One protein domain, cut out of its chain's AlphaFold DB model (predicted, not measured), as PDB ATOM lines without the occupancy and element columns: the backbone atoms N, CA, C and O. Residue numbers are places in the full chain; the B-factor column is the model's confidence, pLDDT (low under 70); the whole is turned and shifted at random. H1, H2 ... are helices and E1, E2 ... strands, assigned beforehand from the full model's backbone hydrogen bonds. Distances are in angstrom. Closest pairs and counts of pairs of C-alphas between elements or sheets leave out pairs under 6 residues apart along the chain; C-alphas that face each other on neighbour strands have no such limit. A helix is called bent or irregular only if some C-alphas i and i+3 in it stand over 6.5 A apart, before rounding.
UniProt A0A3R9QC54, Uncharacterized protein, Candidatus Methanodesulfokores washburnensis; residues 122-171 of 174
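AT A GLANCE: This is residues 122 to 171 of the 174 residues of an uncharacterized protein of Candidatus Methanodesulfokores washburnensis (UniProt A0A3R9QC54). Two helices, H1 and H2, cross near their middles at almost a right angle, and a small ribbon of two parallel strands, E1 and E2, makes one end of the elongated whole, next to the last turns of H2. The loop from residue 142 to 148 lies at the other end. The printed part has 50 residues, in the order E1, H1, H2, E2, with a sheet of order E1, E2. The class is mixed, helices and strands. It is compact, with a radius of gyration of the C-alphas of 10.8 A and spans of 32 by 19 by 16 A.

IN THESE COORDINATES: Strand E1 is residues 123 to 128, 15.9 A long, beginning at C-alpha 123 (197.384, 255.810, 190.201). Helix H1, residues 129 to 141, measures 18.0 A; it is neither bent nor irregular, but only just: C-alphas 138 and 141 are 6.1 A apart. Helix H2, residues 149 to 162, measures 20.0 A and begins at C-alpha 149 (215.756, 267.755, 176.427). Strand E2, residues 168 to 171, measures 9.7 A and ends at C-alpha 171 (200.445, 250.034, 182.287).

HOW THE PARTS SIT: E1 and E2 are parallel neighbours at 32 degrees; N 125 and O 169 are 2.9 A apart, within hydrogen-bond range. E1, H1, H2 and E2 form a strand-helix-strand unit, two parallel strands with helices between, with a right-handed crossover. H1 and H2 touch, about perpendicular at 86 degrees; their closest C-alphas, of Val 135 and Ala 155, are 4.6 A apart. The closest C-alphas of H2 and E2, of Val 162 and Lys 168, are 6.0 A apart. H1 and E2 are apart. In H1 and H2 every O i to N i+4 pair is within hydrogen-bond range.

THE WHOLE: The C-alphas of Ser 122 and Gly 146, the two farthest apart, are 32.4 A apart. The printed part has no cut and no long link. Its mean pLDDT is 78.7; residues 122 to 123, 140 to 145 and 165 to 167 are under 70.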
ATOM      1  N   SER A 122     195.839 253.487 193.554       55.06
ATOM      2  CA  SER A 122     196.726 252.922 192.552       55.06
ATOM      3  C   SER A 122     196.577 253.832 191.342       55.06
ATOM      4  O   SER A 122     195.706 253.644 190.491       55.06
ATOM      5  N   GLU A 123     197.351 254.910 191.329       63.81
ATOM      6  CA  GLU A 123     197.384 255.810 190.201       63.81
ATOM      7  C   GLU A 123     197.932 254.967 189.059       63.81
ATOM      8  O   GLU A 123     199.064 254.468 189.099       63.81
ATOM      9  N   THR A 124     197.049 254.698 188.104       72.25
ATOM     10  CA  THR A 124     197.412 253.961 186.910       72.25
ATOM     11  C   THR A 124     198.148 254.939 186.020       72.25
ATOM     12  O   THR A 124     197.549 255.853 185.455       72.25
ATOM     13  N   ILE A 125     199.459 254.760 185.929       81.06
ATOM     14  CA  ILE A 125     200.296 255.549 185.041       81.06
ATOM     15  C   ILE A 125     200.384 254.770 183.732       81.06
ATOM     16  O   ILE A 125     201.062 253.746 183.642       81.06
ATOM     17  N   LYS A 126     199.647 255.252 182.733       86.31
ATOM     18  CA  LYS A 126     199.708 254.753 181.361       86.31
ATOM     19  C   LYS A 126     200.886 255.406 180.650       86.31
ATOM     20  O   LYS A 126     200.988 256.633 180.645       86.31
ATOM     21  N   ILE A 127     201.773 254.592 180.095       88.62
ATOM     22  CA  ILE A 127     202.929 255.044 179.315       88.62
ATOM     23  C   ILE A 127     203.094 254.163 178.086       88.62
ATOM     24  O   ILE A 127     202.767 252.983 178.130       88.62
ATOM     25  N   ASP A 128     203.637 254.711 177.008       90.81
ATOM     26  CA  ASP A 128     204.080 253.912 175.866       90.81
ATOM     27  C   ASP A 128     205.433 253.222 176.147       90.81
ATOM     28  O   ASP A 128     206.150 253.528 177.114       90.81
ATOM     29  N   GLY A 129     205.793 252.260 175.291       86.19
ATOM     30  CA  GLY A 129     207.053 251.520 175.403       86.19
ATOM     31  C   GLY A 129     208.308 252.399 175.286       86.19
ATOM     32  O   GLY A 129     209.322 252.114 175.930       86.19
ATOM     33  N   GLU A 130     208.247 253.493 174.518       88.69
ATOM     34  CA  GLU A 130     209.359 254.442 174.371       88.69
ATOM     35  C   GLU A 130     209.613 255.198 175.683       88.69
ATOM     36  O   GLU A 130     210.746 255.278 176.163       88.69
ATOM     37  N   THR A 131     208.547 255.667 176.327       86.44
ATOM     38  CA  THR A 131     208.567 256.373 177.607       86.44
ATOM     39  C   THR A 131     209.071 255.465 178.724       86.44
ATOM     40  O   THR A 131     209.863 255.908 179.558       86.44
ATOM     41  N   LEU A 132     208.687 254.182 178.735       86.56
ATOM     42  CA  LEU A 132     209.250 253.221 179.688       86.56
ATOM     43  C   LEU A 132     210.763 253.059 179.486       86.56
ATOM     44  O   LEU A 132     211.521 253.133 180.456       86.56
ATOM     45  N   SER A 133     211.209 252.884 178.238       84.81
ATOM     46  CA  SER A 133     212.634 252.788 177.905       84.81
ATOM     47  C   SER A 133     213.399 254.036 178.357       84.81
ATOM     48  O   SER A 133     214.484 253.926 178.933       84.81
ATOM     49  N   ASP A 134     212.814 255.220 178.180       86.31
ATOM     50  CA  ASP A 134     213.394 256.494 178.604       86.31
ATOM     51  C   ASP A 134     213.506 256.617 180.128       86.31
ATOM     52  O   ASP A 134     214.553 257.025 180.640       86.31
ATOM     53  N   VAL A 135     212.472 256.216 180.874       85.06
ATOM     54  CA  VAL A 135     212.491 256.179 182.348       85.06
ATOM     55  C   VAL A 135     213.542 255.187 182.851       85.06
ATOM     56  O   VAL A 135     214.317 255.509 183.757       85.06
ATOM     57  N   MET A 136     213.626 254.006 182.235       81.81
ATOM     58  CA  MET A 136     214.629 252.991 182.563       81.81
ATOM     59  C   MET A 136     216.053 253.471 182.254       81.81
ATOM     60  O   MET A 136     216.960 253.283 183.070       81.81
ATOM     61  N   GLN A 137     216.265 254.135 181.113       80.31
ATOM     62  CA  GLN A 137     217.550 254.723 180.730       80.31
ATOM     63  C   GLN A 137     217.961 255.857 181.681       80.31
ATOM     64  O   GLN A 137     219.126 255.920 182.098       80.31
ATOM     65  N   TYR A 138     217.013 256.719 182.059       80.88
ATOM     66  CA  TYR A 138     217.205 257.788 183.036       80.88
ATOM     67  C   TYR A 138     217.625 257.231 184.408       80.88
ATOM     68  O   TYR A 138     218.620 257.687 184.978       80.88
ATOM     69  N   PHE A 139     216.928 256.197 184.896       75.69
ATOM     70  CA  PHE A 139     217.179 255.571 186.197       75.69
ATOM     71  C   PHE A 139     218.498 254.788 186.251       75.69
ATOM     72  O   PHE A 139     219.335 255.051 187.115       75.69
ATOM     73  N   MET A 140     218.715 253.849 185.322       66.56
ATOM     74  CA  MET A 140     219.833 252.899 185.408       66.56
ATOM     75  C   MET A 140     221.198 253.535 185.158       66.56
ATOM     76  O   MET A 140     222.202 253.063 185.687       66.56
ATOM     77  N   LYS A 141     221.273 254.578 184.322       58.25
ATOM     78  CA  LYS A 141     222.572 255.103 183.875       58.25
ATOM     79  C   LYS A 141     222.911 256.486 184.414       58.25
ATOM     80  O   LYS A 141     224.053 256.898 184.219       58.25
ATOM     81  N   ARG A 142     221.960 257.234 185.010       58.03
ATOM     82  CA  ARG A 142     222.079 258.694 185.266       58.03
ATOM     83  C   ARG A 142     222.702 259.455 184.076       58.03
ATOM     84  O   ARG A 142     223.368 260.474 184.244       58.03
ATOM     85  N   LYS A 143     222.550 258.922 182.860       62.22
ATOM     86  CA  LYS A 143     223.195 259.394 181.636       62.22
ATOM     87  C   LYS A 143     222.108 259.576 180.603       62.22
ATOM     88  O   LYS A 143     221.703 258.641 179.924       62.22
ATOM     89  N   THR A 144     221.712 260.823 180.448       66.50
ATOM     90  CA  THR A 144     220.793 261.314 179.422       66.50
ATOM     91  C   THR A 144     221.459 261.433 178.042       66.50
ATOM     92  O   THR A 144     220.991 262.153 177.162       66.50
ATOM     93  N   LYS A 145     222.598 260.753 177.840       69.06
ATOM     94  CA  LYS A 145     223.408 260.837 176.622       69.06
ATOM     95  C   LYS A 145     222.606 260.266 175.449       69.06
ATOM     96  O   LYS A 145     222.242 259.095 175.479       69.06
ATOM     97  N   GLY A 146     222.357 261.096 174.436       74.19
ATOM     98  CA  GLY A 146     221.553 260.745 173.259       74.19
ATOM     99  C   GLY A 146     220.050 261.018 173.396       74.19
ATOM    100  O   GLY A 146     219.327 260.837 172.426       74.19
ATOM    101  N   MET A 147     219.578 261.483 174.559       80.50
ATOM    102  CA  MET A 147     218.186 261.906 174.743       80.50
ATOM    103  C   MET A 147     218.039 263.397 174.434       80.50
ATOM    104  O   MET A 147     218.897 264.208 174.794       80.50
ATOM    105  N   THR A 148     216.929 263.775 173.802       87.56
ATOM    106  CA  THR A 148     216.552 265.187 173.666       87.56
ATOM    107  C   THR A 148     216.152 265.757 175.030       87.56
ATOM    108  O   THR A 148     215.773 265.016 175.940       87.56
ATOM    109  N   LYS A 149     216.200 267.087 175.188       85.38
ATOM    110  CA  LYS A 149     215.756 267.755 176.427       85.38
ATOM    111  C   LYS A 149     214.318 267.378 176.808       85.38
ATOM    112  O   LYS A 149     214.039 267.162 177.982       85.38
ATOM    113  N   GLU A 150     213.441 267.235 175.819       86.69
ATOM    114  CA  GLU A 150     212.034 266.852 175.997       86.69
ATOM    115  C   GLU A 150     211.874 265.426 176.538       86.69
ATOM    116  O   GLU A 150     211.081 265.198 177.450       86.69
ATOM    117  N   ARG A 151     212.653 264.464 176.026       86.25
ATOM    118  CA  ARG A 151     212.650 263.075 176.517       86.25
ATOM    119  C   ARG A 151     213.149 262.981 177.953       86.25
ATOM    120  O   ARG A 151     212.601 262.233 178.756       86.25
ATOM    121  N   ILE A 152     214.155 263.785 178.300       84.50
ATOM    122  CA  ILE A 152     214.683 263.856 179.667       84.50
ATOM    123  C   ILE A 152     213.627 264.394 180.633       84.50
ATOM    124  O   ILE A 152     213.442 263.813 181.701       84.50
ATOM    125  N   GLU A 153     212.941 265.486 180.282       86.94
ATOM    126  CA  GLU A 153     211.931 266.069 181.173       86.94
ATOM    127  C   GLU A 153     210.733 265.130 181.340       86.94
ATOM    128  O   GLU A 153     210.306 264.894 182.468       86.94
ATOM    129  N   ARG A 154     210.282 264.487 180.255       86.75
ATOM    130  CA  ARG A 154     209.227 263.464 180.293       86.75
ATOM    131  C   ARG A 154     209.601 262.283 181.188       86.75
ATOM    132  O   ARG A 154     208.836 261.919 182.079       86.75
ATOM    133  N   ALA A 155     210.797 261.720 181.006       85.88
ATOM    134  CA  ALA A 155     211.291 260.622 181.834       85.88
ATOM    135  C   ALA A 155     211.371 261.022 183.311       85.88
ATOM    136  O   ALA A 155     210.984 260.257 184.191       85.88
ATOM    137  N   ARG A 156     211.831 262.245 183.596       86.12
ATOM    138  CA  ARG A 156     211.920 262.786 184.955       86.12
ATOM    139  C   ARG A 156     210.544 263.001 185.582       86.12
ATOM    140  O   ARG A 156     210.380 262.742 186.773       86.12
ATOM    141  N   GLU A 157     209.576 263.493 184.820       86.81
ATOM    142  CA  GLU A 157     208.203 263.694 185.277       86.81
ATOM    143  C   GLU A 157     207.531 262.360 185.617       86.81
ATOM    144  O   GLU A 157     207.038 262.191 186.734       86.81
ATOM    145  N   VAL A 158     207.588 261.389 184.701       85.56
ATOM    146  CA  VAL A 158     207.045 260.041 184.920       85.56
ATOM    147  C   VAL A 158     207.752 259.364 186.087       85.56
ATOM    148  O   VAL A 158     207.090 258.821 186.965       85.56
ATOM    149  N   PHE A 159     209.079 259.467 186.170       84.81
ATOM    150  CA  PHE A 159     209.847 258.953 187.302       84.81
ATOM    151  C   PHE A 159     209.353 259.543 188.631       84.81
ATOM    152  O   PHE A 159     209.025 258.807 189.556       84.81
ATOM    153  N   ARG A 160     209.222 260.870 188.734       84.25
ATOM    154  CA  ARG A 160     208.701 261.505 189.956       84.25
ATOM    155  C   ARG A 160     207.303 261.013 190.317       84.25
ATOM    156  O   ARG A 160     207.040 260.823 191.498       84.25
ATOM    157  N   LYS A 161     206.430 260.806 189.328       81.19
ATOM    158  CA  LYS A 161     205.074 260.276 189.534       81.19
ATOM    159  C   LYS A 161     205.110 258.831 190.039       81.19
ATOM    160  O   LYS A 161     204.518 258.549 191.077       81.19
ATOM    161  N   VAL A 162     205.874 257.952 189.388       80.75
ATOM    162  CA  VAL A 162     206.050 256.535 189.769       80.75
ATOM    163  C   VAL A 162     206.596 256.377 191.191       80.75
ATOM    164  O   VAL A 162     206.141 255.514 191.931       80.75
ATOM    165  N   PHE A 163     207.548 257.220 191.591       77.00
ATOM    166  CA  PHE A 163     208.198 257.146 192.906       77.00
ATOM    167  C   PHE A 163     207.619 258.129 193.939       77.00
ATOM    168  O   PHE A 163     208.202 258.335 195.005       77.00
ATOM    169  N   SER A 164     206.479 258.754 193.636       75.19
ATOM    170  CA  SER A 164     205.732 259.557 194.606       75.19
ATOM    171  C   SER A 164     205.045 258.659 195.645       75.19
ATOM    172  O   SER A 164     204.971 257.441 195.486       75.19
ATOM    173  N   LYS A 165     204.543 259.246 196.741       64.81
ATOM    174  CA  LYS A 165     203.885 258.482 197.814       64.81
ATOM    175  C   LYS A 165     202.719 257.636 197.268       64.81
ATOM    176  O   LYS A 165     201.940 258.107 196.441       64.81
ATOM    177  N   GLY A 166     202.595 256.410 197.778       63.78
ATOM    178  CA  GLY A 166     201.562 255.437 197.406       63.78
ATOM    179  C   GLY A 166     201.983 254.464 196.294       63.78
ATOM    180  O   GLY A 166     202.838 254.779 195.478       63.78
ATOM    181  N   ILE A 167     201.354 253.290 196.259       62.72
ATOM    182  CA  ILE A 167     201.423 252.270 195.199       62.72
ATOM    183  C   ILE A 167     201.023 252.879 193.850       62.72
ATOM    184  O   ILE A 167     200.036 253.607 193.739       62.72
ATOM    185  N   LYS A 168     201.808 252.562 192.822       74.50
ATOM    186  CA  LYS A 168     201.590 252.959 191.431       74.50
ATOM    187  C   LYS A 168     201.509 251.705 190.576       74.50
ATOM    188  O   LYS A 168     202.338 250.809 190.730       74.50
ATOM    189  N   THR A 169     200.548 251.670 189.662       77.12
ATOM    190  CA  THR A 169     200.445 250.606 188.659       77.12
ATOM    191  C   THR A 169     200.867 251.191 187.325       77.12
ATOM    192  O   THR A 169     200.242 252.132 186.839       77.12
ATOM    193  N   ILE A 170     201.940 250.665 186.740       80.19
ATOM    194  CA  ILE A 170     202.391 251.082 185.411       80.19
ATOM    195  C   ILE A 170     201.742 250.159 184.384       80.19
ATOM    196  O   ILE A 170     201.914 248.943 184.451       80.19
ATOM    197  N   VAL A 171     201.014 250.745 183.437       83.75
ATOM    198  CA  VAL A 171     200.445 250.034 182.287       83.75
ATOM    199  C   VAL A 171     201.173 250.519 181.043       83.75
ATOM    200  O   VAL A 171     201.158 251.714 180.751       83.75
TER     201      VAL A 171